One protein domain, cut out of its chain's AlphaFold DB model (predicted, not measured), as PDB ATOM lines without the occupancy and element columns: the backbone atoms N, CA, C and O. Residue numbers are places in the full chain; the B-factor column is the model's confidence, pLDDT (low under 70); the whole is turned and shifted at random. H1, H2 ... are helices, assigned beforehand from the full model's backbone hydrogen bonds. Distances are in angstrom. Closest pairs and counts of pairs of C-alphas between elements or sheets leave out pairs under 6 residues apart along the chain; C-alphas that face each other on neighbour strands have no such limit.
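What this domain is: This is residues 166 to 243 of the 301 residues of a protein of Paenibacillus ginsengarvi (UniProt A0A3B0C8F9). The model is a long helical hairpin, H2 and H3 side by side and running opposite ways, with the short helix H1 set crosswise on one side of H2. The hairpin makes the long axis, and the contact between its two helices involves only residues 216 to 227 of H3. The printed part has 78 residues with three named helices, H1, H2 and H3 in that order along the chain, and no named strand; the class is all helix. The whole is only just compact, close to loose, with a radius of gyration of the C-alphas of 13.8 A, and it is elongated, spanning 46 by 25 by 19 A.

How they stand to each other: From the first printed residue, Leu 166, the backbone reaches H1, residues 172 to 178. H1 touches H2, residues 190 to 211, which meets it with residues 193 to 200 alone. The closest C-alphas of this pair are those of Glu 174 and Ile 196, 6.7 A apart. The lines of H1 and H2 are about perpendicular, at 88 degrees. H2 and H3, residues 216 to 243, form a helical hairpin and run opposite ways at a shallow tilt of 15 degrees. They touch, with the C-alphas of Ala 201 and Leu 223 closest at 6.5 A, and H3 does so with residues 216 to 227 alone. H1 and H3 are close but not clearly touching; their closest C-alphas, those of Leu 178 and Arg 226, are 7.9 A apart. Their lines are about perpendicular, at 87 degrees. In H1 every O i to N i+4 pair is within hydrogen-bond range; in H2 17 of 18 pairs are, and in H3 22 of 24.

Where its parts are: H1, Ser 172 to Leu 178, begins with C-alpha 172 at (253.291, 136.689, 163.369) and is 9.8 A from first to last C-alpha. H2, Lys 190 to Lys 211, is 31.1 A long by the same measure and begins with C-alpha 190 at (265.674, 139.701, 176.003). H3, Asn 216 to Arg 243, is the longest helix, with 28 residues and 40.0 A, and ends with C-alpha 243 at (286.046, 134.570, 172.233).

The domain as a whole: The two C-alphas farthest apart are those of Ile 210 and Arg 243, at 47.2 A. The link from H1 to H2, with 11 residues between them, is long, and the link from H2 to H3, with 4, is tight. The printed part has no cut. The mean pLDDT of the printed part is 83.7; residues 228 to 243, in H3, are under 70.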
ATOM      1  N   LEU A 166     245.735 122.005 169.021       97.56
ATOM      2  CA  LEU A 166     245.381 122.644 170.291       97.56
ATOM      3  C   LEU A 166     244.304 123.731 170.130       97.56
ATOM      4  O   LEU A 166     243.938 124.363 171.114       97.56
ATOM      5  N   GLU A 167     243.808 123.971 168.913       97.94
ATOM      6  CA  GLU A 167     242.862 125.041 168.574       97.94
ATOM      7  C   GLU A 167     243.331 126.443 168.996       97.94
ATOM      8  O   GLU A 167     242.541 127.311 169.365       97.94
ATOM      9  N   ILE A 168     244.639 126.687 168.906       97.38
ATOM     10  CA  ILE A 168     245.227 128.000 169.169       97.38
ATOM     11  C   ILE A 168     245.901 128.564 167.926       97.38
ATOM     12  O   ILE A 168     246.460 127.856 167.089       97.38
ATOM     13  N   THR A 169     245.885 129.887 167.841       96.88
ATOM     14  CA  THR A 169     246.624 130.661 166.847       96.88
ATOM     15  C   THR A 169     247.607 131.587 167.546       96.88
ATOM     16  O   THR A 169     247.415 131.964 168.703       96.88
ATOM     17  N   PHE A 170     248.669 131.952 166.843       97.44
ATOM     18  CA  PHE A 170     249.671 132.902 167.310       97.44
ATOM     19  C   PHE A 170     249.795 134.030 166.295       97.44
ATOM     20  O   PHE A 170     249.628 133.811 165.092       97.44
ATOM     21  N   SER A 171     250.089 135.231 166.779       97.25
ATOM     22  CA  SER A 171     250.467 136.353 165.932       97.25
ATOM     23  C   SER A 171     251.764 136.045 165.176       97.25
ATOM     24  O   SER A 171     252.529 135.138 165.524       97.25
ATOM     25  N   SER A 172     252.049 136.829 164.136       95.06
ATOM     26  CA  SER A 172     253.291 136.689 163.369       95.06
ATOM     27  C   SER A 172     254.543 136.856 164.241       95.06
ATOM     28  O   SER A 172     255.522 136.136 164.037       95.06
ATOM     29  N   GLU A 173     254.505 137.763 165.226       95.44
ATOM     30  CA  GLU A 173     255.603 137.984 166.177       95.44
ATOM     31  C   GLU A 173     255.771 136.780 167.111       95.44
ATOM     32  O   GLU A 173     256.870 136.236 167.228       95.44
ATOM     33  N   GLU A 174     254.678 136.303 167.713       96.56
ATOM     34  CA  GLU A 174     254.688 135.129 168.591       96.56
ATOM     35  C   GLU A 174     255.247 133.903 167.860       96.56
ATOM     36  O   GLU A 174     256.151 133.236 168.360       96.56
ATOM     37  N   LEU A 175     254.791 133.640 166.630       95.38
ATOM     38  CA  LEU A 175     255.275 132.519 165.824       95.38
ATOM     39  C   LEU A 175     256.751 132.679 165.425       95.38
ATOM     40  O   LEU A 175     257.503 131.701 165.395       95.38
ATOM     41  N   GLN A 176     257.197 133.905 165.131       93.25
ATOM     42  CA  GLN A 176     258.608 134.186 164.865       93.25
ATOM     43  C   GLN A 176     259.479 133.907 166.091       93.25
ATOM     44  O   GLN A 176     260.561 133.328 165.947       93.25
ATOM     45  N   LEU A 177     259.010 134.292 167.278       92.81
ATOM     46  CA  LEU A 177     259.719 134.069 168.528       92.81
ATOM     47  C   LEU A 177     259.637 132.624 169.000       92.81
ATOM     48  O   LEU A 177     260.611 132.171 169.588       92.81
ATOM     49  N   LEU A 178     258.561 131.889 168.705       92.81
ATOM     50  CA  LEU A 178     258.412 130.455 168.969       92.81
ATOM     51  C   LEU A 178     259.246 129.599 168.014       92.81
ATOM     52  O   LEU A 178     259.776 128.577 168.437       92.81
ATOM     53  N   CYS A 179     259.472 129.997 166.767       91.38
ATOM     54  CA  CYS A 179     260.296 129.203 165.854       91.38
ATOM     55  C   CYS A 179     261.800 129.305 166.206       91.38
ATOM     56  O   CYS A 179     262.358 130.405 166.204       91.38
ATOM     57  N   PRO A 180     262.507 128.193 166.496       84.31
ATOM     58  CA  PRO A 180     263.919 128.226 166.899       84.31
ATOM     59  C   PRO A 180     264.851 128.775 165.805       84.31
ATOM     60  O   PRO A 180     265.892 129.374 166.114       84.31
ATOM     61  N   LEU A 181     264.458 128.623 164.535       84.06
ATOM     62  CA  LEU A 181     265.207 129.118 163.381       84.06
ATOM     63  C   LEU A 181     265.120 130.642 163.232       84.06
ATOM     64  O   LEU A 181     266.077 131.252 162.763       84.06
ATOM     65  N   THR A 182     264.023 131.263 163.675       87.81
ATOM     66  CA  THR A 182     263.789 132.711 163.513       87.81
ATOM     67  C   THR A 182     263.800 133.507 164.811       87.81
ATOM     68  O   THR A 182     263.808 134.732 164.768       87.81
ATOM     69  N   CYS A 183     263.806 132.839 165.966       86.75
ATOM     70  CA  CYS A 183     263.839 133.496 167.266       86.75
ATOM     71  C   CYS A 183     265.176 134.220 167.460       86.75
ATOM     72  O   CYS A 183     266.230 133.585 167.595       86.75
ATOM     73  N   GLU A 184     265.147 135.548 167.502       82.94
ATOM     74  CA  GLU A 184     266.322 136.373 167.754       82.94
ATOM     75  C   GLU A 184     266.258 137.031 169.128       82.94
ATOM     76  O   GLU A 184     265.322 137.751 169.460       82.94
ATOM     77  N   ILE A 185     267.308 136.806 169.915       81.00
ATOM     78  CA  ILE A 185     267.469 137.395 171.241       81.00
ATOM     79  C   ILE A 185     268.828 138.091 171.359       81.00
ATOM     80  O   ILE A 185     269.844 137.594 170.842       81.00
ATOM     81  N   ASN A 186     268.824 139.247 172.018       81.19
ATOM     82  CA  ASN A 186     269.973 140.076 172.377       81.19
ATOM     83  C   ASN A 186     269.702 140.804 173.714       81.19
ATOM     84  O   ASN A 186     268.646 140.625 174.314       81.19
ATOM     85  N   GLU A 187     270.656 141.601 174.201       77.38
ATOM     86  CA  GLU A 187     270.513 142.325 175.479       77.38
ATOM     87  C   GLU A 187     269.311 143.272 175.520       77.38
ATOM     88  O   GLU A 187     268.631 143.357 176.538       77.38
ATOM     89  N   LEU A 188     269.029 143.952 174.408       82.38
ATOM     90  CA  LEU A 188     268.013 145.001 174.332       82.38
ATOM     91  C   LEU A 188     266.592 144.428 174.340       82.38
ATOM     92  O   LEU A 188     265.690 145.044 174.896       82.38
ATOM     93  N   ASN A 189     266.386 143.252 173.738       86.81
ATOM     94  CA  ASN A 189     265.055 142.658 173.573       86.81
ATOM     95  C   ASN A 189     264.793 141.424 174.453       86.81
ATOM     96  O   ASN A 189     263.685 140.891 174.441       86.81
ATOM     97  N   LYS A 190     265.776 140.950 175.227       86.19
ATOM     98  CA  LYS A 190     265.674 139.701 176.003       86.19
ATOM     99  C   LYS A 190     264.468 139.647 176.931       86.19
ATOM    100  O   LYS A 190     263.835 138.598 177.008       86.19
ATOM    101  N   LYS A 191     264.175 140.739 177.641       89.00
ATOM    102  CA  LYS A 191     263.039 140.797 178.569       89.00
ATOM    103  C   LYS A 191     261.717 140.585 177.819       89.00
ATOM    104  O   LYS A 191     261.018 139.625 178.117       89.00
ATOM    105  N   HIS A 192     261.485 141.381 176.777       91.94
ATOM    106  CA  HIS A 192     260.315 141.285 175.894       91.94
ATOM    107  C   HIS A 192     260.154 139.888 175.278       91.94
ATOM    108  O   HIS A 192     259.088 139.283 175.347       91.94
ATOM    109  N   VAL A 193     261.240 139.315 174.744       91.44
ATOM    110  CA  VAL A 193     261.213 137.967 174.149       91.44
ATOM    111  C   VAL A 193     260.837 136.901 175.180       91.44
ATOM    112  O   VAL A 193     260.069 135.995 174.864       91.44
ATOM    113  N   ILE A 194     261.376 136.977 176.402       89.56
ATOM    114  CA  ILE A 194     261.041 136.025 177.471       89.56
ATOM    115  C   ILE A 194     259.568 136.160 177.868       89.56
ATOM    116  O   ILE A 194     258.905 135.136 178.006       89.56
ATOM    117  N   GLU A 195     259.060 137.384 178.001       94.06
ATOM    118  CA  GLU A 195     257.665 137.654 178.365       94.06
ATOM    119  C   GLU A 195     256.689 137.085 177.323       94.06
ATOM    120  O   GLU A 195     255.784 136.330 177.684       94.06
ATOM    121  N   ILE A 196     256.923 137.332 176.026       95.44
ATOM    122  CA  ILE A 196     256.093 136.757 174.952       95.44
ATOM    123  C   ILE A 196     256.134 135.229 174.982       95.44
ATOM    124  O   ILE A 196     255.102 134.565 174.895       95.44
ATOM    125  N   LEU A 197     257.327 134.651 175.109       94.25
ATOM    126  CA  LEU A 197     257.487 133.203 175.124       94.25
ATOM    127  C   LEU A 197     256.800 132.545 176.332       94.25
ATOM    128  O   LEU A 197     256.235 131.458 176.197       94.25
ATOM    129  N   GLN A 198     256.806 133.203 177.493       94.94
ATOM    130  CA  GLN A 198     256.073 132.757 178.680       94.94
ATOM    131  C   GLN A 198     254.558 132.831 178.471       94.94
ATOM    132  O   GLN A 198     253.864 131.862 178.787       94.94
ATOM    133  N   ALA A 199     254.053 133.918 177.880       97.31
ATOM    134  CA  ALA A 199     252.640 134.050 177.531       97.31
ATOM    135  C   ALA A 199     252.201 132.965 176.531       97.31
ATOM    136  O   ALA A 199     251.175 132.310 176.726       97.31
ATOM    137  N   CYS A 200     253.026 132.685 175.514       97.94
ATOM    138  CA  CYS A 200     252.780 131.599 174.567       97.94
ATOM    139  C   CYS A 200     252.725 130.234 175.265       97.94
ATOM    140  O   CYS A 200     251.817 129.448 175.007       97.94
ATOM    141  N   ALA A 201     253.664 129.954 176.175       97.31
ATOM    142  CA  ALA A 201     253.675 128.705 176.935       97.31
ATOM    143  C   ALA A 201     252.413 128.545 177.794       97.31
ATOM    144  O   ALA A 201     251.829 127.466 177.829       97.31
ATOM    145  N   GLN A 202     251.962 129.610 178.460       98.06
ATOM    146  CA  GLN A 202     250.723 129.581 179.238       98.06
ATOM    147  C   GLN A 202     249.504 129.300 178.352       98.06
ATOM    148  O   GLN A 202     248.673 128.466 178.707       98.06
ATOM    149  N   LYS A 203     249.428 129.933 177.177       98.31
ATOM    150  CA  LYS A 203     248.367 129.683 176.195       98.31
ATOM    151  C   LYS A 203     248.333 128.219 175.745       98.31
ATOM    152  O   LYS A 203     247.259 127.631 175.668       98.31
ATOM    153  N   ILE A 204     249.501 127.625 175.495       98.56
ATOM    154  CA  ILE A 204     249.635 126.208 175.119       98.56
ATOM    155  C   ILE A 204     249.158 125.291 176.248       98.56
ATOM    156  O   ILE A 204     248.401 124.359 175.987       98.56
ATOM    157  N   ARG A 205     249.562 125.559 177.496       98.50
ATOM    158  CA  ARG A 205     249.137 124.773 178.666       98.50
ATOM    159  C   ARG A 205     247.628 124.781 178.842       98.50
ATOM    160  O   ARG A 205     247.029 123.722 178.996       98.50
ATOM    161  N   GLU A 206     247.021 125.964 178.788       98.44
ATOM    162  CA  GLU A 206     245.576 126.095 178.970       98.44
ATOM    163  C   GLU A 206     244.808 125.372 177.862       98.44
ATOM    164  O   GLU A 206     243.876 124.621 178.138       98.44
ATOM    165  N   ALA A 207     245.256 125.512 176.613       98.50
ATOM    166  CA  ALA A 207     244.674 124.781 175.498       98.50
ATOM    167  C   ALA A 207     244.818 123.260 175.664       98.50
ATOM    168  O   ALA A 207     243.857 122.521 175.457       98.50
ATOM    169  N   ASN A 208     245.988 122.773 176.089       98.56
ATOM    170  CA  ASN A 208     246.209 121.342 176.285       98.56
ATOM    171  C   ASN A 208     245.400 120.768 177.454       98.56
ATOM    172  O   ASN A 208     244.972 119.619 177.380       98.56
ATOM    173  N   ARG A 209     245.121 121.564 178.493       97.94
ATOM    174  CA  ARG A 209     244.239 121.172 179.603       97.94
ATOM    175  C   ARG A 209     242.818 120.845 179.138       97.94
ATOM    176  O   ARG A 209     242.148 120.057 179.789       97.94
ATOM    177  N   ILE A 210     242.376 121.451 178.035       97.88
ATOM    178  CA  ILE A 210     241.051 121.238 177.439       97.88
ATOM    179  C   ILE A 210     241.110 120.163 176.347       97.88
ATOM    180  O   ILE A 210     240.216 119.329 176.240       97.88
ATOM    181  N   LYS A 211     242.142 120.205 175.496       98.00
ATOM    182  CA  LYS A 211     242.226 119.377 174.281       98.00
ATOM    183  C   LYS A 211     242.923 118.038 174.479       98.00
ATOM    184  O   LYS A 211     242.738 117.154 173.652       98.00
ATOM    185  N   HIS A 212     243.721 117.897 175.538       97.19
ATOM    186  CA  HIS A 212     244.445 116.672 175.888       97.19
ATOM    187  C   HIS A 212     245.254 116.078 174.717       97.19
ATOM    188  O   HIS A 212     245.325 114.863 174.545       97.19
ATOM    189  N   VAL A 213     245.860 116.934 173.884       97.88
ATOM    190  CA  VAL A 213     246.625 116.501 172.696       97.88
ATOM    191  C   VAL A 213     247.949 115.854 173.101       97.88
ATOM    192  O   VAL A 213     248.399 114.890 172.467       97.88
ATOM    193  N   TYR A 214     248.568 116.398 174.148       97.62
ATOM    194  CA  TYR A 214     249.842 115.966 174.704       97.62
ATOM    195  C   TYR A 214     249.672 115.574 176.170       97.62
ATOM    196  O   TYR A 214     248.869 116.164 176.896       97.62
ATOM    197  N   GLU A 215     250.469 114.608 176.618       96.94
ATOM    198  CA  GLU A 215     250.609 114.315 178.041       96.94
ATOM    199  C   GLU A 215     251.238 115.512 178.765       96.94
ATOM    200  O   GLU A 215     252.143 116.160 178.236       96.94
ATOM    201  N   ASN A 216     250.758 115.821 179.972       94.75
ATOM    202  CA  ASN A 216     251.158 117.035 180.686       94.75
ATOM    203  C   ASN A 216     252.663 117.078 180.982       94.75
ATOM    204  O   ASN A 216     253.295 118.102 180.740       94.75
ATOM    205  N   GLU A 217     253.255 115.975 181.445       92.19
ATOM    206  CA  GLU A 217     254.692 115.927 181.751       92.19
ATOM    207  C   GLU A 217     255.550 116.093 180.490       92.19
ATOM    208  O   GLU A 217     256.507 116.872 180.470       92.19
ATOM    209  N   ALA A 218     255.163 115.424 179.401       91.62
ATOM    210  CA  ALA A 218     255.820 115.554 178.106       91.62
ATOM    211  C   ALA A 218     255.694 116.973 177.526       91.62
ATOM    212  O   ALA A 218     256.648 117.503 176.944       91.62
ATOM    213  N   LEU A 219     254.535 117.615 177.701       95.81
ATOM    214  CA  LEU A 219     254.315 118.993 177.278       95.81
ATOM    215  C   LEU A 219     255.210 119.965 178.048       95.81
ATOM    216  O   LEU A 219     255.846 120.820 177.427       95.81
ATOM    217  N   GLU A 220     255.285 119.836 179.373       92.88
ATOM    218  CA  GLU A 220     256.163 120.682 180.183       92.88
ATOM    219  C   GLU A 220     257.624 120.512 179.773       92.88
ATOM    220  O   GLU A 220     258.305 121.510 179.540       92.88
ATOM    221  N   TYR A 221     258.077 119.277 179.547       87.06
ATOM    222  CA  TYR A 221     259.414 119.014 179.014       87.06
ATOM    223  C   TYR A 221     259.672 119.743 177.683       87.06
ATOM    224  O   TYR A 221     260.700 120.407 177.515       87.06
ATOM    225  N   ALA A 222     258.736 119.671 176.732       88.31
ATOM    226  CA  ALA A 222     258.876 120.331 175.434       88.31
ATOM    227  C   ALA A 222     258.924 121.865 175.562       88.31
ATOM    228  O   ALA A 222     259.741 122.526 174.908       88.31
ATOM    229  N   LEU A 223     258.087 122.438 176.432       90.75
ATOM    230  CA  LEU A 223     258.088 123.869 176.734       90.75
ATOM    231  C   LEU A 223     259.403 124.289 177.399       90.75
ATOM    232  O   LEU A 223     260.013 125.273 176.976       90.75
ATOM    233  N   GLU A 224     259.888 123.542 178.387       85.25
ATOM    234  CA  GLU A 224     261.153 123.813 179.070       85.25
ATOM    235  C   GLU A 224     262.341 123.783 178.114       85.25
ATOM    236  O   GLU A 224     263.144 124.723 178.114       85.25
ATOM    237  N   LEU A 225     262.430 122.765 177.253       81.50
ATOM    238  CA  LEU A 225     263.448 122.705 176.207       81.50
ATOM    239  C   LEU A 225     263.386 123.946 175.324       81.50
ATOM    240  O   LEU A 225     264.401 124.623 175.110       81.50
ATOM    241  N   ARG A 226     262.183 124.287 174.853       84.38
ATOM    242  CA  ARG A 226     262.006 125.423 173.962       84.38
ATOM    243  C   ARG A 226     262.424 126.735 174.624       84.38
ATOM    244  O   ARG A 226     263.100 127.547 173.987       84.38
ATOM    245  N   MET A 227     262.072 126.950 175.888       81.19
ATOM    246  CA  MET A 227     262.435 128.165 176.626       81.19
ATOM    247  C   MET A 227     263.912 128.191 177.026       81.19
ATOM    248  O   MET A 227     264.558 129.246 176.994       81.19
ATOM    249  N   GLY A 228     264.477 127.028 177.352       69.31
ATOM    250  CA  GLY A 228     265.891 126.844 177.647       69.31
ATOM    251  C   GLY A 228     266.777 127.234 176.467       69.31
ATOM    252  O   GLY A 228     267.777 127.934 176.648       69.31
ATOM    253  N   TRP A 229     266.388 126.882 175.240       64.88
ATOM    254  CA  TRP A 229     267.144 127.231 174.032       64.88
ATOM    255  C   TRP A 229     267.315 128.729 173.832       64.88
ATOM    256  O   TRP A 229     268.399 129.171 173.452       64.88
ATOM    257  N   THR A 230     266.305 129.533 174.158       59.06
ATOM    258  CA  THR A 230     266.404 130.996 174.087       59.06
ATOM    259  C   THR A 230     267.484 131.516 175.049       59.06
ATOM    260  O   THR A 230     268.317 132.350 174.677       59.06
ATOM    261  N   LYS A 231     267.554 130.955 176.265       57.19
ATOM    262  CA  LYS A 231     268.584 131.286 177.268       57.19
ATOM    263  C   LYS A 231     269.981 130.814 176.835       57.19
ATOM    264  O   LYS A 231     270.961 131.538 177.027       57.19
ATOM    265  N   HIS A 232     270.091 129.637 176.213       54.38
ATOM    266  CA  HIS A 232     271.357 129.104 175.694       54.38
ATOM    267  C   HIS A 232     271.866 129.853 174.455       54.38
ATOM    268  O   HIS A 232     273.061 130.136 174.384       54.38
ATOM    269  N   LYS A 233     270.994 130.240 173.515       50.62
ATOM    270  CA  LYS A 233     271.342 131.029 172.315       50.62
ATOM    271  C   LYS A 233     271.945 132.380 172.701       50.62
ATOM    272  O   LYS A 233     272.944 132.804 172.121       50.62
ATOM    273  N   TYR A 234     271.394 133.006 173.737       41.72
ATOM    274  CA  TYR A 234     271.958 134.203 174.350       41.72
ATOM    275  C   TYR A 234     273.340 133.934 174.977       41.72
ATOM    276  O   TYR A 234     274.312 134.594 174.611       41.72
ATOM    277  N   ARG A 235     273.478 132.900 175.827       45.78
ATOM    278  CA  ARG A 235     274.779 132.511 176.417       45.78
ATOM    279  C   ARG A 235     275.847 132.218 175.352       45.78
ATOM    280  O   ARG A 235     276.980 132.668 175.488       45.78
ATOM    281  N   HIS A 236     275.497 131.526 174.269       46.72
ATOM    282  CA  HIS A 236     276.411 131.226 173.163       46.72
ATOM    283  C   HIS A 236     276.831 132.468 172.376       46.72
ATOM    284  O   HIS A 236     278.008 132.581 172.026       46.72
ATOM    285  N   LYS A 237     275.914 133.411 172.106       48.16
ATOM    286  CA  LYS A 237     276.266 134.693 171.473       48.16
ATOM    287  C   LYS A 237     277.261 135.467 172.340       48.16
ATOM    288  O   LYS A 237     278.299 135.877 171.827       48.16
ATOM    289  N   VAL A 238     277.007 135.562 173.647       43.44
ATOM    290  CA  VAL A 238     277.907 136.215 174.613       43.44
ATOM    291  C   VAL A 238     279.282 135.535 174.642       43.44
ATOM    292  O   VAL A 238     280.298 136.199 174.463       43.44
ATOM    293  N   ILE A 239     279.340 134.202 174.752       44.00
ATOM    294  CA  ILE A 239     280.604 133.440 174.726       44.00
ATOM    295  C   ILE A 239     281.352 133.629 173.396       44.00
ATOM    296  O   ILE A 239     282.578 133.721 173.380       44.00
ATOM    297  N   THR A 240     280.641 133.701 172.270       44.03
ATOM    298  CA  THR A 240     281.250 133.913 170.947       44.03
ATOM    299  C   THR A 240     281.847 135.313 170.823       44.03
ATOM    300  O   THR A 240     282.949 135.455 170.297       44.03
ATOM    301  N   VAL A 241     281.165 136.336 171.345       45.78
ATOM    302  CA  VAL A 241     281.687 137.708 171.426       45.78
ATOM    303  C   VAL A 241     282.920 137.759 172.331       45.78
ATOM    304  O   VAL A 241     283.955 138.253 171.894       45.78
ATOM    305  N   ILE A 242     282.873 137.143 173.519       45.62
ATOM    306  CA  ILE A 242     284.027 137.039 174.430       45.62
ATOM    307  C   ILE A 242     285.210 136.348 173.741       45.62
ATOM    308  O   ILE A 242     286.333 136.830 173.830       45.62
ATOM    309  N   ARG A 243     284.986 135.260 172.993       42.34
ATOM    310  CA  ARG A 243     286.046 134.570 172.233       42.34
ATOM    311  C   ARG A 243     286.629 135.427 171.107       42.34
ATOM    312  O   ARG A 243     287.828 135.344 170.857       42.34
TER     313      ARG A 243